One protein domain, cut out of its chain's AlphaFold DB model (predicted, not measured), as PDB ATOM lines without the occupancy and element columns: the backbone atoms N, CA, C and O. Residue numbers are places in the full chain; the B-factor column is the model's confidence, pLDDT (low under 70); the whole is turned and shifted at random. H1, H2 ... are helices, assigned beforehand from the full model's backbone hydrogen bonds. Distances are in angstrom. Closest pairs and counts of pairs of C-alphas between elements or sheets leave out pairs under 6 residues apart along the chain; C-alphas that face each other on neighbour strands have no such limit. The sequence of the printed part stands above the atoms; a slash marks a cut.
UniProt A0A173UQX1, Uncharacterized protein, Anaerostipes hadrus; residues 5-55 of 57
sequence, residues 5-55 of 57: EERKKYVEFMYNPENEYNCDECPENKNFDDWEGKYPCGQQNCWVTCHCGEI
ATOM      1  N   GLU A   5      25.558 -22.886  -7.373       91.31
ATOM      2  CA  GLU A   5      26.972 -23.078  -7.047       91.31
ATOM      3  C   GLU A   5      27.690 -23.920  -8.103       91.31
ATOM      4  O   GLU A   5      28.770 -23.542  -8.556       91.31
ATOM      5  N   GLU A   6      27.075 -25.015  -8.557       89.81
ATOM      6  CA  GLU A   6      27.612 -25.831  -9.654       89.81
ATOM      7  C   GLU A   6      27.710 -25.021 -10.945       89.81
ATOM      8  O   GLU A   6      28.726 -25.086 -11.637       89.81
ATOM      9  N   ARG A   7      26.708 -24.179 -11.235       91.81
ATOM     10  CA  ARG A   7      26.744 -23.279 -12.394       91.81
ATOM     11  C   ARG A   7      27.902 -22.284 -12.314       91.81
ATOM     12  O   ARG A   7      28.537 -22.020 -13.329       91.81
ATOM     13  N   LYS A   8      28.177 -21.712 -11.137       93.81
ATOM     14  CA  LYS A   8      29.300 -20.775 -10.959       93.81
ATOM     15  C   LYS A   8      30.640 -21.459 -11.197       93.81
ATOM     16  O   LYS A   8      31.419 -20.943 -11.985       93.81
ATOM     17  N   LYS A   9      30.863 -22.630 -10.591       92.69
ATOM     18  CA  LYS A   9      32.093 -23.415 -10.795       92.69
ATOM     19  C   LYS A   9      32.278 -23.811 -12.256       92.69
ATOM     20  O   LYS A   9      33.381 -23.735 -12.777       92.69
ATOM     21  N   TYR A  10      31.186 -24.183 -12.921       93.81
ATOM     22  CA  TYR A  10      31.198 -24.483 -14.346       93.81
ATOM     23  C   TYR A  10      31.672 -23.285 -15.172       93.81
ATOM     24  O   TYR A  10      32.590 -23.416 -15.971       93.81
ATOM     25  N   VAL A  11      31.067 -22.112 -14.960       93.00
ATOM     26  CA  VAL A  11      31.427 -20.884 -15.685       93.00
ATOM     27  C   VAL A  11      32.864 -20.463 -15.373       93.00
ATOM     28  O   VAL A  11      33.606 -20.142 -16.290       93.00
ATOM     29  N   GLU A  12      33.273 -20.497 -14.106       94.81
ATOM     30  CA  GLU A  12      34.636 -20.158 -13.680       94.81
ATOM     31  C   GLU A  12      35.683 -21.062 -14.337       94.81
ATOM     32  O   GLU A  12      36.719 -20.575 -14.786       94.81
ATOM     33  N   PHE A  13      35.391 -22.359 -14.464       95.50
ATOM     34  CA  PHE A  13      36.275 -23.283 -15.161       95.50
ATOM     35  C   PHE A  13      36.304 -23.017 -16.671       95.50
ATOM     36  O   PHE A  13      37.378 -22.842 -17.242       95.50
ATOM     37  N   MET A  14      35.127 -22.976 -17.307       93.56
ATOM     38  CA  MET A  14      34.990 -22.924 -18.766       93.56
ATOM     39  C   MET A  14      35.447 -21.607 -19.392       93.56
ATOM     40  O   MET A  14      35.863 -21.604 -20.544       93.56
ATOM     41  N   TYR A  15      35.373 -20.497 -18.659       93.88
ATOM     42  CA  TYR A  15      35.763 -19.175 -19.155       93.88
ATOM     43  C   TYR A  15      37.167 -18.738 -18.705       93.88
ATOM     44  O   TYR A  15      37.553 -17.596 -18.959       93.88
ATOM     45  N   ASN A  16      37.939 -19.613 -18.051       94.50
ATOM     46  CA  ASN A  16      39.338 -19.345 -17.723       94.50
ATOM     47  C   ASN A  16      40.263 -19.995 -18.772       94.50
ATOM     48  O   ASN A  16      40.367 -21.223 -18.786       94.50
ATOM     49  N   PRO A  17      40.985 -19.215 -19.601       93.62
ATOM     50  CA  PRO A  17      41.879 -19.763 -20.624       93.62
ATOM     51  C   PRO A  17      43.037 -20.593 -20.046       93.62
ATOM     52  O   PRO A  17      43.602 -21.413 -20.759       93.62
ATOM     53  N   GLU A  18      43.383 -20.443 -18.763       95.31
ATOM     54  CA  GLU A  18      44.398 -21.287 -18.112       95.31
ATOM     55  C   GLU A  18      43.943 -22.745 -17.933       95.31
ATOM     56  O   GLU A  18      44.778 -23.632 -17.771       95.31
ATOM     57  N   ASN A  19      42.634 -23.012 -18.003       95.75
ATOM     58  CA  ASN A  19      42.068 -24.361 -17.928       95.75
ATOM     59  C   ASN A  19      42.009 -25.065 -19.293       95.75
ATOM     60  O   ASN A  19      41.437 -26.156 -19.407       95.75
ATOM     61  N   GLU A  20      42.562 -24.460 -20.345       94.81
ATOM     62  CA  GLU A  20      42.586 -25.066 -21.670       94.81
ATOM     63  C   GLU A  20      43.307 -26.423 -21.626       94.81
ATOM     64  O   GLU A  20      44.402 -26.556 -21.086       94.81
ATOM     65  N   TYR A  21      42.656 -27.460 -22.162       93.06
ATOM     66  CA  TYR A  21      43.119 -28.855 -22.117       93.06
ATOM     67  C   TYR A  21      43.345 -29.452 -20.713       93.06
ATOM     68  O   TYR A  21      43.858 -30.567 -20.612       93.06
ATOM     69  N   ASN A  22      42.894 -28.797 -19.635       95.19
ATOM     70  CA  ASN A  22      42.895 -29.368 -18.286       95.19
ATOM     71  C   ASN A  22      41.754 -30.398 -18.132       95.19
ATOM     72  O   ASN A  22      40.741 -30.162 -17.473       95.19
ATOM     73  N   CYS A  23      41.869 -31.540 -18.816       92.44
ATOM     74  CA  CYS A  23      40.816 -32.559 -18.843       92.44
ATOM     75  C   CYS A  23      40.589 -33.239 -17.485       92.44
ATOM     76  O   CYS A  23      39.473 -33.693 -17.242       92.44
ATOM     77  N   ASP A  24      41.590 -33.282 -16.605       92.12
ATOM     78  CA  ASP A  24      41.483 -33.923 -15.288       92.12
ATOM     79  C   ASP A  24      40.505 -33.184 -14.363       92.12
ATOM     80  O   ASP A  24      39.741 -33.815 -13.633       92.12
ATOM     81  N   GLU A  25      40.477 -31.851 -14.438       93.31
ATOM     82  CA  GLU A  25      39.575 -31.000 -13.649       93.31
ATOM     83  C   GLU A  25      38.332 -30.545 -14.432       93.31
ATOM     84  O   GLU A  25      37.465 -29.854 -13.895       93.31
ATOM     85  N   CYS A  26      38.215 -30.945 -15.703       93.81
ATOM     86  CA  CYS A  26      37.121 -30.525 -16.568       93.81
ATOM     87  C   CYS A  26      35.773 -31.066 -16.063       93.81
ATOM     88  O   CYS A  26      35.584 -32.284 -15.995       93.81
ATOM     89  N   PRO A  27      34.777 -30.200 -15.796       93.00
ATOM     90  CA  PRO A  27      33.478 -30.632 -15.280       93.00
ATOM     91  C   PRO A  27      32.658 -31.442 -16.300       93.00
ATOM     92  O   PRO A  27      31.701 -32.113 -15.924       93.00
ATOM     93  N   GLU A  28      33.027 -31.401 -17.586       91.06
ATOM     94  CA  GLU A  28      32.427 -32.218 -18.653       91.06
ATOM     95  C   GLU A  28      33.149 -33.557 -18.861       91.06
ATOM     96  O   GLU A  28      32.720 -34.362 -19.693       91.06
ATOM     97  N   ASN A  29      34.253 -33.813 -18.148       92.62
ATOM     98  CA  ASN A  29      34.968 -35.076 -18.259       92.62
ATOM     99  C   ASN A  29      34.080 -36.226 -17.763       92.62
ATOM    100  O   ASN A  29      33.606 -36.245 -16.628       92.62
ATOM    101  N   LYS A  30      33.850 -37.198 -18.646       88.81
ATOM    102  CA  LYS A  30      33.021 -38.381 -18.392       88.81
ATOM    103  C   LYS A  30      33.834 -39.672 -18.473       88.81
ATOM    104  O   LYS A  30      33.246 -40.750 -18.447       88.81
ATOM    105  N   ASN A  31      35.165 -39.559 -18.529       89.25
ATOM    106  CA  ASN A  31      36.111 -40.656 -18.716       89.25
ATOM    107  C   ASN A  31      35.777 -41.509 -19.947       89.25
ATOM    108  O   ASN A  31      35.815 -42.738 -19.885       89.25
ATOM    109  N   PHE A  32      35.407 -40.855 -21.050       89.31
ATOM    110  CA  PHE A  32      35.292 -41.542 -22.329       89.31
ATOM    111  C   PHE A  32      36.669 -41.983 -22.813       89.31
ATOM    112  O   PHE A  32      37.678 -41.317 -22.571       89.31
ATOM    113  N   ASP A  33      36.686 -43.112 -23.504       84.19
ATOM    114  CA  ASP A  33      37.830 -43.575 -24.264       84.19
ATOM    115  C   ASP A  33      38.115 -42.630 -25.438       84.19
ATOM    116  O   ASP A  33      37.218 -41.998 -25.999       84.19
ATOM    117  N   ASP A  34      39.382 -42.545 -25.832       83.69
ATOM    118  CA  ASP A  34      39.891 -41.696 -26.912       83.69
ATOM    119  C   ASP A  34      39.555 -42.240 -28.313       83.69
ATOM    120  O   ASP A  34      40.176 -41.871 -29.315       83.69
ATOM    121  N   TRP A  35      38.550 -43.115 -28.416       78.00
ATOM    122  CA  TRP A  35      38.104 -43.656 -29.689       78.00
ATOM    123  C   TRP A  35      37.637 -42.509 -30.603       78.00
ATOM    124  O   TRP A  35      36.902 -41.606 -30.201       78.00
ATOM    125  N   GLU A  36      38.124 -42.512 -31.844       87.88
ATOM    126  CA  GLU A  36      37.980 -41.410 -32.818       87.88
ATOM    127  C   GLU A  36      38.766 -40.121 -32.499       87.88
ATOM    128  O   GLU A  36      38.515 -39.088 -33.121       87.88
ATOM    129  N   GLY A  37      39.736 -40.161 -31.578       84.50
ATOM    130  CA  GLY A  37      40.567 -38.998 -31.243       84.50
ATOM    131  C   GLY A  37      39.815 -37.918 -30.464       84.50
ATOM    132  O   GLY A  37      40.134 -36.735 -30.580       84.50
ATOM    133  N   LYS A  38      38.784 -38.310 -29.707       89.31
ATOM    134  CA  LYS A  38      38.017 -37.415 -28.831       89.31
ATOM    135  C   LYS A  38      38.745 -37.198 -27.505       89.31
ATOM    136  O   LYS A  38      39.463 -38.070 -27.025       89.31
ATOM    137  N   TYR A  39      38.507 -36.046 -26.884       90.62
ATOM    138  CA  TYR A  39      38.921 -35.786 -25.505       90.62
ATOM    139  C   TYR A  39      38.145 -36.674 -24.514       90.62
ATOM    140  O   TYR A  39      37.058 -37.147 -24.853       90.62
ATOM    141  N   PRO A  40      38.605 -36.828 -23.255       91.69
ATOM    142  CA  PRO A  40      37.917 -37.622 -22.220       91.69
ATOM    143  C   PRO A  40      36.472 -37.181 -21.901       91.69
ATOM    144  O   PRO A  40      35.666 -37.944 -21.364       91.69
ATOM    145  N   CYS A  41      36.103 -35.948 -22.261       92.56
ATOM    146  CA  CYS A  41      34.724 -35.447 -22.217       92.56
ATOM    147  C   CYS A  41      33.852 -35.894 -23.414       92.56
ATOM    148  O   CYS A  41      32.673 -35.544 -23.497       92.56
ATOM    149  N   GLY A  42      34.414 -36.663 -24.351       91.69
ATOM    150  CA  GLY A  42      33.764 -37.163 -25.562       91.69
ATOM    151  C   GLY A  42      33.635 -36.134 -26.691       91.69
ATOM    152  O   GLY A  42      32.929 -36.391 -27.664       91.69
ATOM    153  N   GLN A  43      34.276 -34.970 -26.572       91.88
ATOM    154  CA  GLN A  43      34.216 -33.900 -27.574       91.88
ATOM    155  C   GLN A  43      35.465 -33.866 -28.453       91.88
ATOM    156  O   GLN A  43      36.529 -34.332 -28.055       91.88
ATOM    157  N   GLN A  44      35.340 -33.276 -29.643       91.69
ATOM    158  CA  GLN A  44      36.465 -33.073 -30.565       91.69
ATOM    159  C   GLN A  44      37.248 -31.783 -30.285       91.69
ATOM    160  O   GLN A  44      38.411 -31.685 -30.653       91.69
ATOM    161  N   ASN A  45      36.617 -30.809 -29.626       92.06
ATOM    162  CA  ASN A  45      37.216 -29.521 -29.281       92.06
ATOM    163  C   ASN A  45      37.210 -29.334 -27.761       92.06
ATOM    164  O   ASN A  45      36.338 -29.866 -27.069       92.06
ATOM    165  N   CYS A  46      38.168 -28.563 -27.244       92.88
ATOM    166  CA  CYS A  46      38.160 -28.164 -25.843       92.88
ATOM    167  C   CYS A  46      37.079 -27.099 -25.617       92.88
ATOM    168  O   CYS A  46      37.035 -26.088 -26.319       92.88
ATOM    169  N   TRP A  47      36.215 -27.310 -24.622       93.19
ATOM    170  CA  TRP A  47      35.160 -26.351 -24.286       93.19
ATOM    171  C   TRP A  47      35.710 -24.998 -23.842       93.19
ATOM    172  O   TRP A  47      35.157 -23.979 -24.238       93.19
ATOM    173  N   VAL A  48      36.815 -24.987 -23.090       94.56
ATOM    174  CA  VAL A  48      37.483 -23.746 -22.672       94.56
ATOM    175  C   VAL A  48      37.916 -22.936 -23.892       94.56
ATOM    176  O   VAL A  48      37.603 -21.753 -23.981       94.56
ATOM    177  N   THR A  49      38.538 -23.577 -24.888       94.06
ATOM    178  CA  THR A  49      38.898 -22.919 -26.154       94.06
ATOM    179  C   THR A  49      37.677 -22.338 -26.856       94.06
ATOM    180  O   THR A  49      37.726 -21.198 -27.308       94.06
ATOM    181  N   CYS A  50      36.575 -23.090 -26.946       91.12
ATOM    182  CA  CYS A  50      35.348 -22.599 -27.572       91.12
ATOM    183  C   CYS A  50      34.806 -21.360 -26.840       91.12
ATOM    184  O   CYS A  50      34.567 -20.337 -27.470       91.12
ATOM    185  N   HIS A  51      34.673 -21.425 -25.513       90.69
ATOM    186  CA  HIS A  51      34.116 -20.336 -24.709       90.69
ATOM    187  C   HIS A  51      35.015 -19.094 -24.661       90.69
ATOM    188  O   HIS A  51      34.513 -17.974 -24.735       90.69
ATOM    189  N   CYS A  52      36.335 -19.265 -24.554       89.38
ATOM    190  CA  CYS A  52      37.288 -18.154 -24.570       89.38
ATOM    191  C   CYS A  52      37.504 -17.588 -25.981       89.38
ATOM    192  O   CYS A  52      37.719 -16.387 -26.127       89.38
ATOM    193  N   GLY A  53      37.423 -18.425 -27.017       80.44
ATOM    194  CA  GLY A  53      37.517 -18.011 -28.417       80.44
ATOM    195  C   GLY A  53      36.352 -17.121 -28.856       80.44
ATOM    196  O   GLY A  53      36.571 -16.177 -29.608       80.44
ATOM    197  N   GLU A  54      35.147 -17.351 -28.321       61.53
ATOM    198  CA  GLU A  54      33.975 -16.485 -28.534       61.53
ATOM    199  C   GLU A  54      34.099 -15.096 -27.872       61.53
ATOM    200  O   GLU A  54      33.346 -14.191 -28.217       61.53
ATOM    201  N   ILE A  55      35.040 -14.885 -26.941       57.66
ATOM    202  CA  ILE A  55      35.244 -13.580 -26.277       57.66
ATOM    203  C   ILE A  55      36.084 -12.613 -27.140       57.66
ATOM    204  O   ILE A  55      36.161 -11.425 -26.831       57.66
TER     205      ILE A  55
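Overview. This is residues 5 to 55 of the 57 residues of an uncharacterized protein of Anaerostipes hadrus (UniProt A0A173UQX1). What is the shape? There is little regular structure: two short helices, H1 then H2, make a corner, and the link between them, residues 15 to 46, loops out and back. What is its make-up? The printed part has 51 residues, 19 in named helices, no named strand: all helix. It is compact, radius of gyration of the C-alphas 10.9 A, spans 30 by 23 by 14 A.

Along the chain. Where is the longest helix? H1, residues 5 to 14, spans 14.2 A from C-alpha 5 at (26.972, -23.078, -7.047). Where is H2, residues 47 to 55? It spans 12.9 A, ending at C-alpha 55 at (35.244, -13.580, -26.277).

Arrangement. How do H1 and H2 stand? They touch, about perpendicular at 76 degrees; their closest C-alphas, Met 14 and Val 48, are 4.7 A apart. Which O i to N i+4 pairs are within hydrogen-bond range? In H1 every pair; in H2 4 of 5.

Size, cuts and confidence. How large is it? The farthest C-alphas, Glu 5 and Glu 36, are 33.5 A apart. Any cut, long link or low confidence? The printed part has no cut; the H1 to H2 link is long, 32 residues; residues 54 to 55 have pLDDT under 70.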